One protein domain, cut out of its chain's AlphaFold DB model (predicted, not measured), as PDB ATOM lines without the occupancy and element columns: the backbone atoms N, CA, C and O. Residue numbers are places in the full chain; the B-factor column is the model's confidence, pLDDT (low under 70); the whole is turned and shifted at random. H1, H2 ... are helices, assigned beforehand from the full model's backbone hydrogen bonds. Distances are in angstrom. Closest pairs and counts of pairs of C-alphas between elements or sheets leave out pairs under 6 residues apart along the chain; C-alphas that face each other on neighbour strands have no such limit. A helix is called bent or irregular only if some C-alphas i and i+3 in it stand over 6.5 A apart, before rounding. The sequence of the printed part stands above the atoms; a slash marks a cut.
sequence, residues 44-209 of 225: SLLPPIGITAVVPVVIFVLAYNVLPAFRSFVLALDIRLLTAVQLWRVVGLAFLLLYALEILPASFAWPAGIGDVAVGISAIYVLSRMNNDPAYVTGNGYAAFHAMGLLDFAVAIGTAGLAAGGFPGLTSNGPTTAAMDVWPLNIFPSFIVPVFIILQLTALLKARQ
ATOM      1  N   SER A  44      22.335   4.094  43.163       64.56
ATOM      2  CA  SER A  44      21.821   4.400  41.836       64.56
ATOM      3  C   SER A  44      22.664   3.759  40.722       64.56
ATOM      4  O   SER A  44      23.863   4.008  40.595       64.56
ATOM      5  N   LEU A  45      22.013   2.962  39.864       61.72
ATOM      6  CA  LEU A  45      22.638   2.310  38.698       61.72
ATOM      7  C   LEU A  45      23.018   3.294  37.581       61.72
ATOM      8  O   LEU A  45      23.929   3.022  36.801       61.72
ATOM      9  N   LEU A  46      22.308   4.420  37.484       67.31
ATOM     10  CA  LEU A  46      22.618   5.510  36.561       67.31
ATOM     11  C   LEU A  46      23.253   6.652  37.360       67.31
ATOM     12  O   LEU A  46      22.524   7.433  37.971       67.31
ATOM     13  N   PRO A  47      24.591   6.748  37.388       75.62
ATOM     14  CA  PRO A  47      25.273   7.737  38.202       75.62
ATOM     15  C   PRO A  47      24.990   9.142  37.640       75.62
ATOM     16  O   PRO A  47      25.256   9.391  36.454       75.62
ATOM     17  N   PRO A  48      24.457  10.072  38.451       82.44
ATOM     18  CA  PRO A  48      24.034  11.388  37.982       82.44
ATOM     19  C   PRO A  48      25.148  12.206  37.324       82.44
ATOM     20  O   PRO A  48      24.891  12.926  36.357       82.44
ATOM     21  N   ILE A  49      26.394  11.992  37.755       81.19
ATOM     22  CA  ILE A  49      27.604  12.544  37.142       81.19
ATOM     23  C   ILE A  49      27.689  12.320  35.620       81.19
ATOM     24  O   ILE A  49      28.136  13.193  34.874       81.19
ATOM     25  N   GLY A  50      27.237  11.161  35.129       84.56
ATOM     26  CA  GLY A  50      27.236  10.852  33.700       84.56
ATOM     27  C   GLY A  50      26.185  11.666  32.950       84.56
ATOM     28  O   GLY A  50      26.438  12.153  31.852       84.56
ATOM     29  N   ILE A  51      25.017  11.868  33.561       87.25
ATOM     30  CA  ILE A  51      23.917  12.642  32.976       87.25
ATOM     31  C   ILE A  51      24.324  14.110  32.852       87.25
ATOM     32  O   ILE A  51      24.199  14.694  31.773       87.25
ATOM     33  N   THR A  52      24.850  14.698  33.925       89.69
ATOM     34  CA  THR A  52      25.220  16.117  33.951       89.69
ATOM     35  C   THR A  52      26.388  16.440  33.018       89.69
ATOM     36  O   THR A  52      26.393  17.513  32.411       89.69
ATOM     37  N   ALA A  53      27.312  15.496  32.808       92.31
ATOM     38  CA  ALA A  53      28.394  15.639  31.836       92.31
ATOM     39  C   ALA A  53      27.939  15.422  30.379       92.31
ATOM     40  O   ALA A  53      28.401  16.120  29.476       92.31
ATOM     41  N   VAL A  54      27.042  14.463  30.115       93.69
ATOM     42  CA  VAL A  54      26.687  14.051  28.742       93.69
ATOM     43  C   VAL A  54      25.561  14.892  28.143       93.69
ATOM     44  O   VAL A  54      25.629  15.240  26.963       93.69
ATOM     45  N   VAL A  55      24.536  15.258  28.918       94.62
ATOM     46  CA  VAL A  55      23.367  15.995  28.401       94.62
ATOM     47  C   VAL A  55      23.755  17.313  27.711       94.62
ATOM     48  O   VAL A  55      23.317  17.520  26.575       94.62
ATOM     49  N   PRO A  56      24.616  18.181  28.281       95.75
ATOM     50  CA  PRO A  56      25.021  19.419  27.610       95.75
ATOM     51  C   PRO A  56      25.767  19.163  26.294       95.75
ATOM     52  O   PRO A  56      25.599  19.902  25.323       95.75
ATOM     53  N   VAL A  57      26.555  18.084  26.229       97.25
ATOM     54  CA  VAL A  57      27.280  17.673  25.018       97.25
ATOM     55  C   VAL A  57      26.304  17.201  23.941       97.25
ATOM     56  O   VAL A  57      26.442  17.584  22.781       97.25
ATOM     57  N   VAL A  58      25.286  16.420  24.311       97.62
ATOM     58  CA  VAL A  58      24.226  15.989  23.387       97.62
ATOM     59  C   VAL A  58      23.464  17.197  22.844       97.62
ATOM     60  O   VAL A  58      23.296  17.308  21.630       97.62
ATOM     61  N   ILE A  59      23.074  18.141  23.708       97.06
ATOM     62  CA  ILE A  59      22.417  19.391  23.299       97.06
ATOM     63  C   ILE A  59      23.299  20.162  22.310       97.06
ATOM     64  O   ILE A  59      22.815  20.586  21.259       97.06
ATOM     65  N   PHE A  60      24.600  20.294  22.593       97.12
ATOM     66  CA  PHE A  60      25.556  20.927  21.684       97.12
ATOM     67  C   PHE A  60      25.607  20.232  20.317       97.12
ATOM     68  O   PHE A  60      25.520  20.901  19.285       97.12
ATOM     69  N   VAL A  61      25.729  18.901  20.288       97.88
ATOM     70  CA  VAL A  61      25.797  18.128  19.039       97.88
ATOM     71  C   VAL A  61      24.503  18.281  18.240       97.88
ATOM     72  O   VAL A  61      24.563  18.521  17.033       97.88
ATOM     73  N   LEU A  62      23.338  18.199  18.882       97.81
ATOM     74  CA  LEU A  62      22.047  18.402  18.222       97.81
ATOM     75  C   LEU A  62      21.940  19.818  17.643       97.81
ATOM     76  O   LEU A  62      21.676  19.974  16.451       97.81
ATOM     77  N   ALA A  63      22.241  20.847  18.440       96.38
ATOM     78  CA  ALA A  63      22.224  22.236  17.990       96.38
ATOM     79  C   ALA A  63      23.189  22.475  16.817       96.38
ATOM     80  O   ALA A  63      22.832  23.152  15.855       96.38
ATOM     81  N   TYR A  64      24.391  21.886  16.849       96.81
ATOM     82  CA  TYR A  64      25.377  21.998  15.769       96.81
ATOM     83  C   TYR A  64      24.886  21.393  14.447       96.81
ATOM     84  O   TYR A  64      25.178  21.931  13.377       96.81
ATOM     85  N   ASN A  65      24.153  20.279  14.507       96.56
ATOM     86  CA  ASN A  65      23.648  19.600  13.315       96.56
ATOM     87  C   ASN A  65      22.356  20.226  12.773       96.56
ATOM     88  O   ASN A  65      22.154  20.224  11.561       96.56
ATOM     89  N   VAL A  66      21.505  20.774  13.646       97.44
ATOM     90  CA  VAL A  66      20.174  21.280  13.271       97.44
ATOM     91  C   VAL A  66      20.178  22.774  12.945       97.44
ATOM     92  O   VAL A  66      19.445  23.195  12.055       97.44
ATOM     93  N   LEU A  67      20.988  23.592  13.629       96.94
ATOM     94  CA  LEU A  67      20.905  25.055  13.558       96.94
ATOM     95  C   LEU A  67      22.087  25.653  12.765       96.94
ATOM     96  O   LEU A  67      23.195  25.770  13.301       96.94
ATOM     97  N   PRO A  68      21.888  26.125  11.514       93.94
ATOM     98  CA  PRO A  68      22.974  26.666  10.688       93.94
ATOM     99  C   PRO A  68      23.659  27.899  11.294       93.94
ATOM    100  O   PRO A  68      24.874  28.075  11.157       93.94
ATOM    101  N   ALA A  69      22.890  28.736  11.998       91.00
ATOM    102  CA  ALA A  69      23.408  29.905  12.705       91.00
ATOM    103  C   ALA A  69      24.364  29.496  13.839       91.00
ATOM    104  O   ALA A  69      25.475  30.020  13.934       91.00
ATOM    105  N   PHE A  70      23.981  28.498  14.644       92.25
ATOM    106  CA  PHE A  70      24.819  27.983  15.728       92.25
ATOM    107  C   PHE A  70      26.086  27.313  15.191       92.25
ATOM    108  O   PHE A  70      27.185  27.570  15.674       92.25
ATOM    109  N   ARG A  71      25.963  26.520  14.122       94.25
ATOM    110  CA  ARG A  71      27.119  25.929  13.441       94.25
ATOM    111  C   ARG A  71      28.119  26.986  12.970       94.25
ATOM    112  O   ARG A  71      29.321  26.819  13.168       94.25
ATOM    113  N   SER A  72      27.635  28.073  12.368       91.69
ATOM    114  CA  SER A  72      28.482  29.192  11.932       91.69
ATOM    115  C   SER A  72      29.175  29.877  13.113       91.69
ATOM    116  O   SER A  72      30.371  30.155  13.043       91.69
ATOM    117  N   PHE A  73      28.455  30.077  14.220       91.06
ATOM    118  CA  PHE A  73      29.007  30.613  15.465       91.06
ATOM    119  C   PHE A  73      30.135  29.740  16.034       91.06
ATOM    120  O   PHE A  73      31.221  30.246  16.320       91.06
ATOM    121  N   VAL A  74      29.911  28.427  16.133       92.94
ATOM    122  CA  VAL A  74      30.898  27.453  16.629       92.94
ATOM    123  C   VAL A  74      32.151  27.446  15.750       92.94
ATOM    124  O   VAL A  74      33.271  27.492  16.253       92.94
ATOM    125  N   LEU A  75      31.991  27.451  14.425       93.69
ATOM    126  CA  LEU A  75      33.119  27.422  13.487       93.69
ATOM    127  C   LEU A  75      33.896  28.752  13.415       93.69
ATOM    128  O   LEU A  75      35.051  28.772  12.970       93.69
ATOM    129  N   ALA A  76      33.317  29.854  13.898       91.12
ATOM    130  CA  ALA A  76      33.996  31.143  13.994       91.12
ATOM    131  C   ALA A  76      35.065  31.189  15.107       91.12
ATOM    132  O   ALA A  76      35.991  31.991  15.003       91.12
ATOM    133  N   LEU A  77      35.003  30.305  16.112       90.44
ATOM    134  CA  LEU A  77      35.927  30.276  17.260       90.44
ATOM    135  C   LEU A  77      37.396  30.140  16.867       90.44
ATOM    136  O   LEU A  77      37.734  29.274  16.067       90.44
ATOM    137  N   ASP A  78      38.291  30.942  17.442       91.19
ATOM    138  CA  ASP A  78      39.724  30.853  17.143       91.19
ATOM    139  C   ASP A  78      40.289  29.480  17.545       91.19
ATOM    140  O   ASP A  78      40.234  29.073  18.702       91.19
ATOM    141  N   ILE A  79      40.875  28.779  16.573       93.94
ATOM    142  CA  ILE A  79      41.465  27.459  16.781       93.94
ATOM    143  C   ILE A  79      42.658  27.489  17.741       93.94
ATOM    144  O   ILE A  79      42.874  26.530  18.472       93.94
ATOM    145  N   ARG A  80      43.404  28.600  17.796       94.50
ATOM    146  CA  ARG A  80      44.481  28.795  18.775       94.50
ATOM    147  C   ARG A  80      43.923  28.921  20.183       94.50
ATOM    148  O   ARG A  80      44.477  28.314  21.091       94.50
ATOM    149  N   LEU A  81      42.815  29.643  20.356       94.06
ATOM    150  CA  LEU A  81      42.149  29.770  21.654       94.06
ATOM    151  C   LEU A  81      41.567  28.427  22.118       94.06
ATOM    152  O   LEU A  81      41.741  28.064  23.277       94.06
ATOM    153  N   LEU A  82      40.943  27.670  21.207       95.94
ATOM    154  CA  LEU A  82      40.410  26.327  21.481       95.94
ATOM    155  C   LEU A  82      41.484  25.346  21.971       95.94
ATOM    156  O   LEU A  82      41.194  24.488  22.805       95.94
ATOM    157  N   THR A  83      42.716  25.479  21.476       97.12
ATOM    158  CA  THR A  83      43.865  24.706  21.960       97.12
ATOM    159  C   THR A  83      44.431  25.291  23.257       97.12
ATOM    160  O   THR A  83      44.710  24.547  24.190       97.12
ATOM    161  N   ALA A  84      44.582  26.615  23.352       97.56
ATOM    162  CA  ALA A  84      45.197  27.276  24.503       97.56
ATOM    163  C   ALA A  84      44.397  27.106  25.794       97.56
ATOM    164  O   ALA A  84      44.982  26.900  26.854       97.56
ATOM    165  N   VAL A  85      43.067  27.118  25.715       97.50
ATOM    166  CA  VAL A  85      42.213  26.870  26.882       97.50
ATOM    167  C   VAL A  85      42.434  25.474  27.479       97.50
ATOM    168  O   VAL A  85      42.255  25.308  28.678       97.50
ATOM    169  N   GLN A  86      42.917  24.491  26.702       98.06
ATOM    170  CA  GLN A  86      43.236  23.155  27.226       98.06
ATOM    171  C   GLN A  86      44.361  23.181  28.271       98.06
ATOM    172  O   GLN A  86      44.416  22.281  29.101       98.06
ATOM    173  N   LEU A  87      45.204  24.223  28.308       97.94
ATOM    174  CA  LEU A  87      46.225  24.398  29.351       97.94
ATOM    175  C   LEU A  87      45.620  24.421  30.761       97.94
ATOM    176  O   LEU A  87      46.254  23.962  31.703       97.94
ATOM    177  N   TRP A  88      44.380  24.900  30.910       97.44
ATOM    178  CA  TRP A  88      43.682  24.940  32.199       97.44
ATOM    179  C   TRP A  88      43.371  23.561  32.776       97.44
ATOM    180  O   TRP A  88      43.087  23.454  33.966       97.44
ATOM    181  N   ARG A  89      43.465  22.493  31.980       97.06
ATOM    182  CA  ARG A  89      43.233  21.130  32.468       97.06
ATOM    183  C   ARG A  89      44.239  20.681  33.518       97.06
ATOM    184  O   ARG A  89      43.956  19.747  34.246       97.06
ATOM    185  N   VAL A  90      45.364  21.377  33.700       96.94
ATOM    186  CA  VAL A  90      46.269  21.108  34.834       96.94
ATOM    187  C   VAL A  90      45.576  21.224  36.202       96.94
ATOM    188  O   VAL A  90      46.053  20.656  37.180       96.94
ATOM    189  N   VAL A  91      44.413  21.889  36.268       95.19
ATOM    190  CA  VAL A  91      43.523  21.897  37.441       95.19
ATOM    191  C   VAL A  91      43.080  20.484  37.853       95.19
ATOM    192  O   VAL A  91      42.762  20.288  39.022       95.19
ATOM    193  N   GLY A  92      43.146  19.478  36.972       94.25
ATOM    194  CA  GLY A  92      42.895  18.070  37.300       94.25
ATOM    195  C   GLY A  92      43.764  17.513  38.439       94.25
ATOM    196  O   GLY A  92      43.364  16.553  39.096       94.25
ATOM    197  N   LEU A  93      44.890  18.163  38.781       96.94
ATOM    198  CA  LEU A  93      45.639  17.885  40.020       96.94
ATOM    199  C   LEU A  93      44.762  17.968  41.281       96.94
ATOM    200  O   LEU A  93      45.042  17.285  42.266       96.94
ATOM    201  N   ALA A  94      43.684  18.755  41.251       96.62
ATOM    202  CA  ALA A  94      42.708  18.830  42.330       96.62
ATOM    203  C   ALA A  94      42.090  17.460  42.649       96.62
ATOM    204  O   ALA A  94      41.858  17.170  43.818       96.62
ATOM    205  N   PHE A  95      41.881  16.582  41.661       97.56
ATOM    206  CA  PHE A  95      41.353  15.239  41.918       97.56
ATOM    207  C   PHE A  95      42.330  14.379  42.720       97.56
ATOM    208  O   PHE A  95      41.909  13.656  43.619       97.56
ATOM    209  N   LEU A  96      43.635  14.511  42.467       97.81
ATOM    210  CA  LEU A  96      44.668  13.809  43.235       97.81
ATOM    211  C   LEU A  96      44.737  14.317  44.680       97.81
ATOM    212  O   LEU A  96      44.902  13.522  45.604       97.81
ATOM    213  N   LEU A  97      44.554  15.625  44.888       97.31
ATOM    214  CA  LEU A  97      44.445  16.202  46.228       97.31
ATOM    215  C   LEU A  97      43.191  15.699  46.956       97.31
ATOM    216  O   LEU A  97      43.273  15.310  48.114       97.31
ATOM    217  N   LEU A  98      42.041  15.660  46.279       96.94
ATOM    218  CA  LEU A  98      40.795  15.134  46.844       96.94
ATOM    219  C   LEU A  98      40.896  13.640  47.186       96.94
ATOM    220  O   LEU A  98      40.295  13.204  48.161       96.94
ATOM    221  N   TYR A  99      41.683  12.868  46.436       96.69
ATOM    222  CA  TYR A  99      42.036  11.501  46.820       96.69
ATOM    223  C   TYR A  99      42.911  11.457  48.078       96.69
ATOM    224  O   TYR A  99      42.625  10.681  48.984       96.69
ATOM    225  N   ALA A 100      43.936  12.309  48.174       96.94
ATOM    226  CA  ALA A 100      44.789  12.384  49.363       96.94
ATOM    227  C   ALA A 100      44.022  12.805  50.633       96.94
ATOM    228  O   ALA A 100      44.443  12.482  51.738       96.94
ATOM    229  N   LEU A 101      42.899  13.510  50.467       96.50
ATOM    230  CA  LEU A 101      41.962  13.882  51.531       96.50
ATOM    231  C   LEU A 101      40.863  12.833  51.776       96.50
ATOM    232  O   LEU A 101      39.930  13.112  52.522       96.50
ATOM    233  N   GLU A 102      40.933  11.667  51.127       94.38
ATOM    234  CA  GLU A 102      39.941  10.582  51.215       94.38
ATOM    235  C   GLU A 102      38.515  10.990  50.787       94.38
ATOM    236  O   GLU A 102      37.536  10.335  51.134       94.38
ATOM    237  N   ILE A 103      38.381  12.055  49.986       94.81
ATOM    238  CA  ILE A 103      37.091  12.546  49.471       94.81
ATOM    239  C   ILE A 103      36.687  11.798  48.200       94.81
ATOM    240  O   ILE A 103      35.503  11.562  47.972       94.81
ATOM    241  N   LEU A 104      37.660  11.447  47.352       94.81
ATOM    242  CA  LEU A 104      37.418  10.750  46.089       94.81
ATOM    243  C   LEU A 104      38.148   9.405  46.030       94.81
ATOM    244  O   LEU A 104      39.276   9.296  46.511       94.81
ATOM    245  N   PRO A 105      37.558   8.389  45.377       94.06
ATOM    246  CA  PRO A 105      38.210   7.103  45.190       94.06
ATOM    247  C   PRO A 105      39.399   7.197  44.235       94.06
ATOM    248  O   PRO A 105      39.352   7.879  43.206       94.06
ATOM    249  N   ALA A 106      40.434   6.406  44.524       94.25
ATOM    250  CA  ALA A 106      41.622   6.279  43.682       94.25
ATOM    251  C   ALA A 106      41.280   5.904  42.229       94.25
ATOM    252  O   ALA A 106      41.878   6.436  41.295       94.25
ATOM    253  N   SER A 107      40.300   5.011  42.047       93.12
ATOM    254  CA  SER A 107      39.860   4.504  40.741       93.12
ATOM    255  C   SER A 107      39.341   5.597  39.806       93.12
ATOM    256  O   SER A 107      39.421   5.431  38.594       93.12
ATOM    257  N   PHE A 108      38.854   6.716  40.350       94.69
ATOM    258  CA  PHE A 108      38.485   7.903  39.584       94.69
ATOM    259  C   PHE A 108      39.609   8.943  39.570       94.69
ATOM    260  O   PHE A 108      40.014   9.408  38.504       94.69
ATOM    261  N   ALA A 109      40.123   9.301  40.748       96.94
ATOM    262  CA  ALA A 109      41.005  10.450  40.911       96.94
ATOM    263  C   ALA A 109      42.315  10.324  40.128       96.94
ATOM    264  O   ALA A 109      42.756  11.294  39.512       96.94
ATOM    265  N   TRP A 110      42.919   9.132  40.119       97.12
ATOM    266  CA  TRP A 110      44.157   8.875  39.385       97.12
ATOM    267  C   TRP A 110      43.994   9.020  37.871       97.12
ATOM    268  O   TRP A 110      44.707   9.845  37.294       97.12
ATOM    269  N   PRO A 111      43.090   8.272  37.203       97.12
ATOM    270  CA  PRO A 111      42.938   8.395  35.760       97.12
ATOM    271  C   PRO A 111      42.463   9.789  35.344       97.12
ATOM    272  O   PRO A 111      43.060  10.355  34.434       97.12
ATOM    273  N   ALA A 112      41.467  10.367  36.030       97.12
ATOM    274  CA  ALA A 112      40.953  11.692  35.690       97.12
ATOM    275  C   ALA A 112      42.015  12.785  35.893       97.12
ATOM    276  O   ALA A 112      42.264  13.583  34.997       97.12
ATOM    277  N   GLY A 113      42.686  12.801  37.049       97.50
ATOM    278  CA  GLY A 113      43.671  13.831  37.372       97.50
ATOM    279  C   GLY A 113      44.920  13.769  36.496       97.50
ATOM    280  O   GLY A 113      45.359  14.794  35.976       97.50
ATOM    281  N   ILE A 114      45.489  12.574  36.292       98.19
ATOM    282  CA  ILE A 114      46.671  12.416  35.432       98.19
ATOM    283  C   ILE A 114      46.329  12.701  33.974       98.19
ATOM    284  O   ILE A 114      47.106  13.378  33.300       98.19
ATOM    285  N   GLY A 115      45.199  12.194  33.480       97.81
ATOM    286  CA  GLY A 115      44.789  12.410  32.098       97.81
ATOM    287  C   GLY A 115      44.569  13.892  31.793       97.81
ATOM    288  O   GLY A 115      45.145  14.409  30.830       97.81
ATOM    289  N   ASP A 116      43.892  14.614  32.690       98.00
ATOM    290  CA  ASP A 116      43.692  16.058  32.582       98.00
ATOM    291  C   ASP A 116      45.022  16.824  32.506       98.00
ATOM    292  O   ASP A 116      45.228  17.656  31.614       98.00
ATOM    293  N   VAL A 117      45.961  16.508  33.403       98.38
ATOM    294  CA  VAL A 117      47.291  17.131  33.436       98.38
ATOM    295  C   VAL A 117      48.094  16.794  32.185       98.38
ATOM    296  O   VAL A 117      48.723  17.681  31.603       98.38
ATOM    297  N   ALA A 118      48.055  15.541  31.731       98.25
ATOM    298  CA  ALA A 118      48.761  15.101  30.537       98.25
ATOM    299  C   ALA A 118      48.265  15.845  29.290       98.25
ATOM    300  O   ALA A 118      49.079  16.336  28.503       98.25
ATOM    301  N   VAL A 119      46.946  15.994  29.125       98.44
ATOM    302  CA  VAL A 119      46.349  16.774  28.029       98.44
ATOM    303  C   VAL A 119      46.701  18.256  28.169       98.44
ATOM    304  O   VAL A 119      47.095  18.883  27.182       98.44
ATOM    305  N   GLY A 120      46.620  18.810  29.382       98.00
ATOM    306  CA  GLY A 120      46.956  20.206  29.657       98.00
ATOM    307  C   GLY A 120      48.398  20.552  29.300       98.00
ATOM    308  O   GLY A 120      48.637  21.495  28.551       98.00
ATOM    309  N   ILE A 121      49.367  19.748  29.739       98.25
ATOM    310  CA  ILE A 121      50.786  19.940  29.405       98.25
ATOM    311  C   ILE A 121      51.027  19.718  27.906       98.25
ATOM    312  O   ILE A 121      51.730  20.505  27.264       98.25
ATOM    313  N   SER A 122      50.406  18.695  27.312       98.06
ATOM    314  CA  SER A 122      50.535  18.406  25.875       98.06
ATOM    315  C   SER A 122      50.047  19.562  24.994       98.06
ATOM    316  O   SER A 122      50.568  19.757  23.893       98.06
ATOM    317  N   ALA A 123      49.113  20.386  25.481       97.88
ATOM    318  CA  ALA A 123      48.656  21.576  24.769       97.88
ATOM    319  C   ALA A 123      49.798  22.573  24.493       97.88
ATOM    320  O   ALA A 123      49.798  23.209  23.439       97.88
ATOM    321  N   ILE A 124      50.816  22.668  25.365       97.81
ATOM    322  CA  ILE A 124      52.004  23.517  25.151       97.81
ATOM    323  C   ILE A 124      52.740  23.083  23.877       97.81
ATOM    324  O   ILE A 124      53.050  23.905  23.010       97.81
ATOM    325  N   TYR A 125      52.980  21.777  23.740       97.44
ATOM    326  CA  TYR A 125      53.632  21.206  22.565       97.44
ATOM    327  C   TYR A 125      52.810  21.453  21.295       97.44
ATOM    328  O   TYR A 125      53.346  21.893  20.277       97.44
ATOM    329  N   VAL A 126      51.495  21.235  21.359       98.00
ATOM    330  CA  VAL A 126      50.583  21.442  20.225       98.00
ATOM    331  C   VAL A 126      50.563  22.908  19.791       98.00
ATOM    332  O   VAL A 126      50.685  23.182  18.599       98.00
ATOM    333  N   LEU A 127      50.494  23.858  20.727       97.38
ATOM    334  CA  LEU A 127      50.571  25.293  20.428       97.38
ATOM    335  C   LEU A 127      51.908  25.676  19.784       97.38
ATOM    336  O   LEU A 127      51.929  26.429  18.810       97.38
ATOM    337  N   SER A 128      53.020  25.124  20.281       97.12
ATOM    338  CA  SER A 128      54.344  25.314  19.676       97.12
ATOM    339  C   SER A 128      54.375  24.804  18.230       97.12
ATOM    340  O   SER A 128      54.789  25.522  17.317       97.12
ATOM    341  N   ARG A 129      53.844  23.601  17.974       97.12
ATOM    342  CA  ARG A 129      53.719  23.046  16.616       97.12
ATOM    343  C   ARG A 129      52.845  23.917  15.713       97.12
ATOM    344  O   ARG A 129      53.241  24.170  14.584       97.12
ATOM    345  N   MET A 130      51.718  24.433  16.209       95.06
ATOM    346  CA  MET A 130      50.837  25.343  15.457       95.06
ATOM    347  C   MET A 130      51.511  26.671  15.078       95.06
ATOM    348  O   MET A 130      51.139  27.277  14.073       95.06
ATOM    349  N   ASN A 131      52.462  27.149  15.885       93.25
ATOM    350  CA  ASN A 131      53.212  28.370  15.593       93.25
ATOM    351  C   ASN A 131      54.308  28.142  14.546       93.25
ATOM    352  O   ASN A 131      54.510  29.001  13.693       93.25
ATOM    353  N   ASN A 132      54.978  26.991  14.601       94.19
ATOM    354  CA  ASN A 132      56.079  26.658  13.697       94.19
ATOM    355  C   ASN A 132      55.602  26.109  12.342       94.19
ATOM    356  O   ASN A 132      56.282  26.277  11.335       94.19
ATOM    357  N   ASP A 133      54.444  25.448  12.311       93.19
ATOM    358  CA  ASP A 133      53.898  24.785  11.129       93.19
ATOM    359  C   ASP A 133      52.380  25.037  11.020       93.19
ATOM    360  O   ASP A 133      51.576  24.332  11.641       93.19
ATOM    361  N   PRO A 134      51.945  26.021  10.208       87.06
ATOM    362  CA  PRO A 134      50.526  26.302  10.002       87.06
ATOM    363  C   PRO A 134      49.723  25.125   9.422       87.06
ATOM    364  O   PRO A 134      48.508  25.060   9.630       87.06
ATOM    365  N   ALA A 135      50.361  24.189   8.708       91.88
ATOM    366  CA  ALA A 135      49.682  23.026   8.135       91.88
ATOM    367  C   ALA A 135      49.326  21.980   9.205       91.88
ATOM    368  O   ALA A 135      48.364  21.220   9.026       91.88
ATOM    369  N   TYR A 136      50.026  21.994  10.348       95.00
ATOM    370  CA  TYR A 136      49.836  21.062  11.461       95.00
ATOM    371  C   TYR A 136      48.383  20.980  11.943       95.00
ATOM    372  O   TYR A 136      47.887  19.888  12.218       95.00
ATOM    373  N   VAL A 137      47.667  22.111  11.962       94.25
ATOM    374  CA  VAL A 137      46.253  22.214  12.377       94.25
ATOM    375  C   VAL A 137      45.328  21.312  11.555       94.25
ATOM    376  O   VAL A 137      44.304  20.841  12.041       94.25
ATOM    377  N   THR A 138      45.681  21.051  10.298       94.50
ATOM    378  CA  THR A 138      44.906  20.167   9.418       94.50
ATOM    379  C   THR A 138      45.450  18.742   9.371       94.50
ATOM    380  O   THR A 138      44.849  17.888   8.719       94.50
ATOM    381  N   GLY A 139      46.542  18.458  10.080       94.88
ATOM    382  CA  GLY A 139      47.186  17.151  10.152       94.88
ATOM    383  C   GLY A 139      46.553  16.204  11.175       94.88
ATOM    384  O   GLY A 139      45.677  16.571  11.956       94.88
ATOM    385  N   ASN A 140      47.006  14.948  11.166       95.19
ATOM    386  CA  ASN A 140      46.511  13.924  12.091       95.19
ATOM    387  C   ASN A 140      47.008  14.130  13.525       95.19
ATOM    388  O   ASN A 140      46.299  13.756  14.446       95.19
ATOM    389  N   GLY A 141      48.167  14.767  13.727       97.00
ATOM    390  CA  GLY A 141      48.681  15.066  15.070       97.00
ATOM    391  C   GLY A 141      47.757  15.989  15.869       97.00
ATOM    392  O   GLY A 141      47.455  15.702  17.023       97.00
ATOM    393  N   TYR A 142      47.228  17.039  15.232       98.06
ATOM    394  CA  TYR A 142      46.248  17.930  15.857       98.06
ATOM    395  C   TYR A 142      44.947  17.192  16.203       98.06
ATOM    396  O   TYR A 142      44.433  17.304  17.314       98.06
ATOM    397  N   ALA A 143      44.439  16.376  15.272       97.88
ATOM    398  CA  ALA A 143      43.244  15.572  15.510       97.88
ATOM    399  C   ALA A 143      43.448  14.538  16.632       97.88
ATOM    400  O   ALA A 143      42.569  14.375  17.473       97.88
ATOM    401  N   ALA A 144      44.608  13.880  16.671       98.12
ATOM    402  CA  ALA A 144      44.960  12.912  17.702       98.12
ATOM    403  C   ALA A 144      45.021  13.563  19.088       98.12
ATOM    404  O   ALA A 144      44.475  13.004  20.029       98.12
ATOM    405  N   PHE A 145      45.597  14.762  19.215       98.50
ATOM    406  CA  PHE A 145      45.613  15.498  20.483       98.50
ATOM    407  C   PHE A 145      44.200  15.748  21.033       98.50
ATOM    408  O   PHE A 145      43.906  15.400  22.176       98.50
ATOM    409  N   HIS A 146      43.301  16.296  20.212       98.38
ATOM    410  CA  HIS A 146      41.926  16.554  20.648       98.38
ATOM    411  C   HIS A 146      41.135  15.256  20.887       98.38
ATOM    412  O   HIS A 146      40.307  15.206  21.795       98.38
ATOM    413  N   ALA A 147      41.411  14.186  20.132       98.25
ATOM    414  CA  ALA A 147      40.829  12.867  20.373       98.25
ATOM    415  C   ALA A 147      41.311  12.248  21.696       98.25
ATOM    416  O   ALA A 147      40.499  11.691  22.427       98.25
ATOM    417  N   MET A 148      42.592  12.400  22.045       98.12
ATOM    418  CA  MET A 148      43.132  11.974  23.341       98.12
ATOM    419  C   MET A 148      42.473  12.727  24.497       98.12
ATOM    420  O   MET A 148      42.131  12.119  25.504       98.12
ATOM    421  N   GLY A 149      42.217  14.025  24.334       98.12
ATOM    422  CA  GLY A 149      41.479  14.796  25.331       98.12
ATOM    423  C   GLY A 149      40.003  14.401  25.479       98.12
ATOM    424  O   GLY A 149      39.443  14.543  26.560       98.12
ATOM    425  N   LEU A 150      39.363  13.888  24.422       98.50
ATOM    426  CA  LEU A 150      38.027  13.286  24.521       98.50
ATOM    427  C   LEU A 150      38.069  11.908  25.185       98.50
ATOM    428  O   LEU A 150      37.188  11.591  25.980       98.50
ATOM    429  N   LEU A 151      39.082  11.101  24.860       98.38
ATOM    430  CA  LEU A 151      39.290   9.790  25.465       98.38
ATOM    431  C   LEU A 151      39.504   9.912  26.975       98.38
ATOM    432  O   LEU A 151      38.903   9.156  27.727       98.38
ATOM    433  N   ASP A 152      40.301  10.884  27.407       98.19
ATOM    434  CA  ASP A 152      40.516  11.199  28.818       98.19
ATOM    435  C   ASP A 152      39.192  11.455  29.558       98.19
ATOM    436  O   ASP A 152      38.879  10.770  30.529       98.19
ATOM    437  N   PHE A 153      38.327  12.328  29.030       97.56
ATOM    438  CA  PHE A 153      37.004  12.529  29.624       97.56
ATOM    439  C   PHE A 153      36.116  11.287  29.588       97.56
ATOM    440  O   PHE A 153      35.377  11.052  30.539       97.56
ATOM    441  N   ALA A 154      36.168  10.492  28.520       97.12
ATOM    442  CA  ALA A 154      35.411   9.246  28.457       97.12
ATOM    443  C   ALA A 154      35.861   8.266  29.551       97.12
ATOM    444  O   ALA A 154      35.020   7.648  30.204       97.12
ATOM    445  N   VAL A 155      37.173   8.173  29.795       96.81
ATOM    446  CA  VAL A 155      37.743   7.391  30.897       96.81
ATOM    447  C   VAL A 155      37.299   7.968  32.237       96.81
ATOM    448  O   VAL A 155      36.782   7.211  33.049       96.81
ATOM    449  N   ALA A 156      37.423   9.279  32.458       95.94
ATOM    450  CA  ALA A 156      37.036   9.930  33.709       95.94
ATOM    451  C   ALA A 156      35.541   9.757  34.031       95.94
ATOM    452  O   ALA A 156      35.187   9.418  35.155       95.94
ATOM    453  N   ILE A 157      34.653   9.940  33.049       94.69
ATOM    454  CA  ILE A 157      33.207   9.724  33.215       94.69
ATOM    455  C   ILE A 157      32.920   8.244  33.494       94.69
ATOM    456  O   ILE A 157      32.126   7.925  34.379       94.69
ATOM    457  N   GLY A 158      33.576   7.336  32.766       92.69
ATOM    458  CA  GLY A 158      33.421   5.896  32.955       92.69
ATOM    459  C   GLY A 158      33.859   5.443  34.346       92.69
ATOM    460  O   GLY A 158      33.099   4.780  35.047       92.69
ATOM    461  N   THR A 159      35.056   5.837  34.783       93.00
ATOM    462  CA  THR A 159      35.567   5.493  36.115       93.00
ATOM    463  C   THR A 159      34.767   6.167  37.216       93.00
ATOM    464  O   THR A 159      34.506   5.526  38.231       93.00
ATOM    465  N   ALA A 160      34.302   7.404  37.010       91.75
ATOM    466  CA  ALA A 160      33.432   8.060  37.972       91.75
ATOM    467  C   ALA A 160      32.120   7.308  38.151       91.75
ATOM    468  O   ALA A 160      31.682   7.121  39.282       91.75
ATOM    469  N   GLY A 161      31.519   6.855  37.050       89.56
ATOM    470  CA  GLY A 161      30.282   6.094  37.090       89.56
ATOM    471  C   GLY A 161      30.442   4.728  37.755       89.56
ATOM    472  O   GLY A 161      29.612   4.342  38.575       89.56
ATOM    473  N   LEU A 162      31.537   4.021  37.469       88.62
ATOM    474  CA  LEU A 162      31.846   2.741  38.119       88.62
ATOM    475  C   LEU A 162      32.135   2.901  39.619       88.62
ATOM    476  O   LEU A 162      31.792   2.026  40.407       88.62
ATOM    477  N   ALA A 163      32.729   4.026  40.018       89.31
ATOM    478  CA  ALA A 163      33.057   4.339  41.405       89.31
ATOM    479  C   ALA A 163      31.922   5.054  42.168       89.31
ATOM    480  O   ALA A 163      32.131   5.548  43.277       89.31
ATOM    481  N   ALA A 164      30.719   5.113  41.592       87.38
ATOM    482  CA  ALA A 164      29.591   5.858  42.143       87.38
ATOM    483  C   ALA A 164      28.796   5.096  43.223       87.38
ATOM    484  O   ALA A 164      27.896   5.668  43.825       87.38
ATOM    485  N   GLY A 165      29.102   3.821  43.477       82.06
ATOM    486  CA  GLY A 165      28.434   2.989  44.495       82.06
ATOM    487  C   GLY A 165      27.360   2.043  43.950       82.06
ATOM    488  O   GLY A 165      27.071   1.025  44.571       82.06
ATOM    489  N   GLY A 166      26.850   2.284  42.735       79.12
ATOM    490  CA  GLY A 166      25.825   1.435  42.105       79.12
ATOM    491  C   GLY A 166      26.256  -0.017  41.839       79.12
ATOM    492  O   GLY A 166      25.411  -0.874  41.590       79.12
ATOM    493  N   PHE A 167      27.558  -0.316  41.925       77.50
ATOM    494  CA  PHE A 167      28.122  -1.660  41.803       77.50
ATOM    495  C   PHE A 167      28.970  -1.997  43.041       77.50
ATOM    496  O   PHE A 167      30.180  -1.766  43.022       77.50
ATOM    497  N   PRO A 168      28.383  -2.597  44.096       74.31
ATOM    498  CA  PRO A 168      29.080  -2.855  45.361       74.31
ATOM    499  C   PRO A 168      30.371  -3.676  45.229       74.31
ATOM    500  O   PRO A 168      31.291  -3.510  46.016       74.31
ATOM    501  N   GLY A 169      30.480  -4.544  44.216       75.38
ATOM    502  CA  GLY A 169      31.706  -5.310  43.949       75.38
ATOM    503  C   GLY A 169      32.866  -4.491  43.362       75.38
ATOM    504  O   GLY A 169      33.990  -4.982  43.321       75.38
ATOM    505  N   LEU A 170      32.605  -3.266  42.895       74.81
ATOM    506  CA  LEU A 170      33.595  -2.345  42.317       74.81
ATOM    507  C   LEU A 170      33.940  -1.182  43.254       74.81
ATOM    508  O   LEU A 170      34.944  -0.499  43.043       74.81
ATOM    509  N   THR A 171      33.132  -0.963  44.290       72.94
ATOM    510  CA  THR A 171      33.363   0.043  45.325       72.94
ATOM    511  C   THR A 171      33.762  -0.642  46.626       72.94
ATOM    512  O   THR A 171      32.985  -1.404  47.193       72.94
ATOM    513  N   SER A 172      34.979  -0.389  47.110       64.19
ATOM    514  CA  SER A 172      35.383  -0.806  48.459       64.19
ATOM    515  C   SER A 172      34.605  -0.017  49.525       64.19
ATOM    516  O   SER A 172      33.913   0.943  49.198       64.19
ATOM    517  N   ASN A 173      34.769  -0.350  50.813       70.56
ATOM    518  CA  ASN A 173      34.220   0.420  51.951       70.56
ATOM    519  C   ASN A 173      34.761   1.874  52.067       70.56
ATOM    520  O   ASN A 173      34.659   2.482  53.128       70.56
ATOM    521  N   GLY A 174      35.413   2.399  51.026       79.25
ATOM    522  CA  GLY A 174      35.995   3.735  50.966       79.25
ATOM    523  C   GLY A 174      35.086   4.763  50.277       79.25
ATOM    524  O   GLY A 174      33.908   4.495  50.037       79.25
ATOM    525  N   PRO A 175      35.624   5.951  49.945       88.62
ATOM    526  CA  PRO A 175      34.856   7.014  49.306       88.62
ATOM    527  C   PRO A 175      34.342   6.604  47.922       88.62
ATOM    528  O   PRO A 175      35.023   5.914  47.164       88.62
ATOM    529  N   THR A 176      33.155   7.092  47.568       90.44
ATOM    530  CA  THR A 176      32.584   7.004  46.217       90.44
ATOM    531  C   THR A 176      32.702   8.352  45.507       90.44
ATOM    532  O   THR A 176      33.140   9.351  46.078       90.44
ATOM    533  N   THR A 177      32.286   8.423  44.246       91.50
ATOM    534  CA  THR A 177      32.190   9.698  43.516       91.50
ATOM    535  C   THR A 177      30.950  10.527  43.852       91.50
ATOM    536  O   THR A 177      30.781  11.591  43.263       91.50
ATOM    537  N   ALA A 178      30.125  10.130  44.830       89.44
ATOM    538  CA  ALA A 178      28.920  10.874  45.224       89.44
ATOM    539  C   ALA A 178      29.214  12.324  45.660       89.44
ATOM    540  O   ALA A 178      28.398  13.221  45.452       89.44
ATOM    541  N   ALA A 179      30.412  12.590  46.195       90.81
ATOM    542  CA  ALA A 179      30.854  13.947  46.519       90.81
ATOM    543  C   ALA A 179      30.851  14.881  45.292       90.81
ATOM    544  O   ALA A 179      30.675  16.086  45.446       90.81
ATOM    545  N   MET A 180      31.011  14.340  44.078       92.31
ATOM    546  CA  MET A 180      30.979  15.103  42.829       92.31
ATOM    547  C   MET A 180      29.571  15.480  42.369       92.31
ATOM    548  O   MET A 180      29.462  16.286  41.455       92.31
ATOM    549  N   ASP A 181      28.508  14.962  42.982       91.00
ATOM    550  CA  ASP A 181      27.134  15.338  42.626       91.00
ATOM    551  C   ASP A 181      26.626  16.544  43.439       91.00
ATOM    552  O   ASP A 181      25.595  17.141  43.127       91.00
ATOM    553  N   VAL A 182      27.378  16.949  44.469       91.75
ATOM    554  CA  VAL A 182      26.999  17.997  45.424       91.75
ATOM    555  C   VAL A 182      27.889  19.232  45.270       91.75
ATOM    556  O   VAL A 182      29.062  19.156  44.895       91.75
ATOM    557  N   TRP A 183      27.336  20.416  45.540       93.75
ATOM    558  CA  TRP A 183      28.114  21.655  45.554       93.75
ATOM    559  C   TRP A 183      29.179  21.644  46.676       93.75
ATOM    560  O   TRP A 183      28.862  21.248  47.795       93.75
ATOM    561  N   PRO A 184      30.423  22.114  46.442       94.62
ATOM    562  CA  PRO A 184      30.916  22.785  45.237       94.62
ATOM    563  C   PRO A 184      31.490  21.862  44.154       94.62
ATOM    564  O   PRO A 184      31.719  22.328  43.041       94.62
ATOM    565  N   LEU A 185      31.719  20.575  44.431       94.31
ATOM    566  CA  LEU A 185      32.415  19.681  43.496       94.31
ATOM    567  C   LEU A 185      31.605  19.367  42.232       94.31
ATOM    568  O   LEU A 185      32.200  19.126  41.184       94.31
ATOM    569  N   ASN A 186      30.277  19.492  42.278       94.25
ATOM    570  CA  ASN A 186      29.416  19.355  41.102       94.25
ATOM    571  C   ASN A 186      29.735  20.335  39.961       94.25
ATOM    572  O   ASN A 186      29.375  20.093  38.808       94.25
ATOM    573  N   ILE A 187      30.475  21.415  40.226       95.94
ATOM    574  CA  ILE A 187      30.957  22.298  39.159       95.94
ATOM    575  C   ILE A 187      31.812  21.550  38.121       95.94
ATOM    576  O   ILE A 187      31.787  21.901  36.940       95.94
ATOM    577  N   PHE A 188      32.538  20.502  38.526       95.19
ATOM    578  CA  PHE A 188      33.363  19.715  37.614       95.19
ATOM    579  C   PHE A 188      32.509  18.970  36.578       95.19
ATOM    580  O   PHE A 188      32.595  19.321  35.400       95.19
ATOM    581  N   PRO A 189      31.660  18.000  36.961       94.19
ATOM    582  CA  PRO A 189      30.896  17.215  35.997       94.19
ATOM    583  C   PRO A 189      29.754  17.991  35.337       94.19
ATOM    584  O   PRO A 189      29.467  17.748  34.170       94.19
ATOM    585  N   SER A 190      29.137  18.958  36.027       95.12
ATOM    586  CA  SER A 190      27.975  19.680  35.491       95.12
ATOM    587  C   SER A 190      28.323  20.918  34.663       95.12
ATOM    588  O   SER A 190      27.461  21.432  33.948       95.12
ATOM    589  N   PHE A 191      29.554  21.432  34.739       96.56
ATOM    590  CA  PHE A 191      29.948  22.641  34.007       96.56
ATOM    591  C   PHE A 191      31.300  22.496  33.309       96.56
ATOM    592  O   PHE A 191      31.366  22.599  32.085       96.56
ATOM    593  N   ILE A 192      32.376  22.233  34.053       96.62
ATOM    594  CA  ILE A 192      33.740  22.245  33.501       96.62
ATOM    595  C   ILE A 192      33.911  21.135  32.456       96.62
ATOM    596  O   ILE A 192      34.232  21.419  31.303       96.62
ATOM    597  N   VAL A 193      33.649  19.881  32.822       96.94
ATOM    598  CA  VAL A 193      33.799  18.711  31.943       96.94
ATOM    599  C   VAL A 193      33.025  18.872  30.624       96.94
ATOM    600  O   VAL A 193      33.664  18.815  29.568       96.94
ATOM    601  N   PRO A 194      31.702  19.145  30.610       97.56
ATOM    602  CA  PRO A 194      30.964  19.306  29.358       97.56
ATOM    603  C   PRO A 194      31.486  20.466  28.505       97.56
ATOM    604  O   PRO A 194      31.601  20.316  27.287       97.56
ATOM    605  N   VAL A 195      31.857  21.600  29.113       97.75
ATOM    606  CA  VAL A 195      32.450  22.734  28.383       97.75
ATOM    607  C   VAL A 195      33.738  22.307  27.686       97.75
ATOM    608  O   VAL A 195      33.906  22.561  26.492       97.75
ATOM    609  N   PHE A 196      34.638  21.616  28.383       98.25
ATOM    610  CA  PHE A 196      35.885  21.165  27.780       98.25
ATOM    611  C   PHE A 196      35.666  20.091  26.707       98.25
ATOM    612  O   PHE A 196      36.321  20.172  25.667       98.25
ATOM    613  N   ILE A 197      34.724  19.156  26.874       98.50
ATOM    614  CA  ILE A 197      34.336  18.205  25.813       98.50
ATOM    615  C   ILE A 197      33.878  18.964  24.560       98.50
ATOM    616  O   ILE A 197      34.354  18.695  23.454       98.50
ATOM    617  N   ILE A 198      33.002  19.959  24.723       98.44
ATOM    618  CA  ILE A 198      32.502  20.795  23.624       98.44
ATOM    619  C   ILE A 198      33.646  21.550  22.934       98.44
ATOM    620  O   ILE A 198      33.666  21.652  21.704       98.44
ATOM    621  N   LEU A 199      34.629  22.045  23.689       98.12
ATOM    622  CA  LEU A 199      35.810  22.709  23.134       98.12
ATOM    623  C   LEU A 199      36.677  21.741  22.310       98.12
ATOM    624  O   LEU A 199      37.084  22.102  21.202       98.12
ATOM    625  N   GLN A 200      36.894  20.505  22.784       98.38
ATOM    626  CA  GLN A 200      37.597  19.467  22.013       98.38
ATOM    627  C   GLN A 200      36.859  19.152  20.701       98.38
ATOM    628  O   GLN A 200      37.460  19.140  19.624       98.38
ATOM    629  N   LEU A 201      35.537  18.952  20.765       98.50
ATOM    630  CA  LEU A 201      34.706  18.694  19.584       98.50
ATOM    631  C   LEU A 201      34.755  19.865  18.598       98.50
ATOM    632  O   LEU A 201      34.914  19.662  17.393       98.50
ATOM    633  N   THR A 202      34.666  21.094  19.098       98.19
ATOM    634  CA  THR A 202      34.722  22.306  18.277       98.19
ATOM    635  C   THR A 202      36.051  22.419  17.534       98.19
ATOM    636  O   THR A 202      36.058  22.705  16.334       98.19
ATOM    637  N   ALA A 203      37.171  22.136  18.205       98.00
ATOM    638  CA  ALA A 203      38.493  22.132  17.588       98.00
ATOM    639  C   ALA A 203      38.590  21.112  16.440       98.00
ATOM    640  O   ALA A 203      39.032  21.452  15.339       98.00
ATOM    641  N   LEU A 204      38.088  19.890  16.650       98.31
ATOM    642  CA  LEU A 204      38.041  18.843  15.623       98.31
ATOM    643  C   LEU A 204      37.150  19.228  14.434       98.31
ATOM    644  O   LEU A 204      37.539  19.049  13.275       98.31
ATOM    645  N   LEU A 205      35.964  19.779  14.700       97.94
ATOM    646  CA  LEU A 205      35.028  20.230  13.667       97.94
ATOM    647  C   LEU A 205      35.639  21.351  12.819       97.94
ATOM    648  O   LEU A 205      35.552  21.311  11.586       97.94
ATOM    649  N   LYS A 206      36.312  22.310  13.462       96.38
ATOM    650  CA  LYS A 206      37.003  23.406  12.783       96.38
ATOM    651  C   LYS A 206      38.191  22.912  11.957       96.38
ATOM    652  O   LYS A 206      38.290  23.256  10.779       96.38
ATOM    653  N   ALA A 207      39.034  22.039  12.508       96.69
ATOM    654  CA  ALA A 207      40.137  21.424  11.769       96.69
ATOM    655  C   ALA A 207      39.643  20.642  10.539       96.69
ATOM    656  O   ALA A 207      40.207  20.765   9.447       96.69
ATOM    657  N   ARG A 208      38.535  19.899  10.669       96.50
ATOM    658  CA  ARG A 208      37.904  19.179   9.551       96.50
ATOM    659  C   ARG A 208      37.381  20.128   8.472       96.50
ATOM    660  O   ARG A 208      37.546  19.836   7.287       96.50
ATOM    661  N   GLN A 209      36.764  21.248   8.851       95.75
ATOM    662  CA  GLN A 209      36.322  22.273   7.900       95.75
ATOM    663  C   GLN A 209      37.511  22.865   7.136       95.75
ATOM    664  O   GLN A 209      37.463  22.954   5.910       95.75
TER     665      GLN A 209
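What this domain is: This is residues 44 to 209 of the 225 residues of an uncharacterized protein of Hyphomicrobiales bacterium (UniProt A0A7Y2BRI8). An up-and-down bundle of five long helices: the longest, H4, runs along one side with H3 and H6 next to it, H8 in the middle, and H1 on the far side of H8. H2 lies crosswise at one end of the bundle, where H5 also sits; H7 and the loop of residues 163 to 176 lie at the other end. The printed part has 166 residues with eight named helices, H1 to H8 in chain order, and no named strand; the class is all helix. It is compact, with a radius of gyration of the C-alphas of 16.8 A and spans of 52 by 35 by 25 A.

Where its parts are: H4, residues 106 to 132, is 39.0 A long and begins at C-alpha 106 (41.622, 6.279, 43.682). H3, residues 79 to 100, measures 36.1 A. H6, residues 140 to 162, measures 31.9 A. H8, residues 187 to 209, measures 31.7 A and ends at C-alpha 209 (36.322, 22.273, 7.900). H1, residues 48 to 66, measures 26.9 A and begins at C-alpha 48 (24.034, 11.388, 37.982). H2, residues 68 to 76, measures 12.3 A; H5 is residues 134 to 138 and H7 residues 177 to 181. H1 and H8 are only just irregular: C-alphas 53 and 56 are 6.6 A apart, and C-alphas 190 and 193 are 6.9 A apart.

How they stand to each other: H4 touches H3 in a hairpin, opposite ways at a shallow tilt of 25 degrees; their closest C-alphas, of Leu 87 and Gly 120, are 4.3 A apart. H4 also touches H6, opposite ways at a shallow tilt of 13 degrees, closest at the C-alphas of Ala 112 and Ala 156, 4.7 A. H4 and H8 are apart. H8 is the hub, touching six helices. Among them is H6, touching with its residues 143 to 153 alone, closest at the C-alphas of His 146 and Gln 200, 5.4 A. H1 touches H8, the same way at a shallow tilt of 31 degrees, closest at the C-alphas of Thr 52 and Ser 190, 4.8 A. H2 is about perpendicular to H8 at 88 degrees, with the C-alphas of Leu 75 and Lys 206 closest, 5.6 A. H5 and H8 only just touch, with 3 pairs of C-alphas within 8 A, the closest those of Thr 138 and Ala 207, 5.5 A; H7 and H1 also only just touch, with 3 pairs, the closest the C-alphas of Ile 49 and Asp 181, 6.2 A. Every O i to N i+4 pair is within hydrogen-bond range in H2, against 13 of 15 in H1, 20 of 23 in H4, 18 of 19 in H6, 17 of 19 in H8, 7 of 18 in H3, 0 of 1 in H5 and 0 of 1 in H7; O i to N i+3 pairs within range number 17 of 19 in H3, 1 of 2 in H5 and 2 of 2 in H7.

The domain as a whole: The two C-alphas farthest apart, of Pro 134 and Asn 173, are 51.9 A apart. The printed part has no cut. The link from H6 to H7, 14 residues, is long; the other links are tight. Mean pLDDT of the printed part is 93.3, with residues 44 to 46 and 172 under 70.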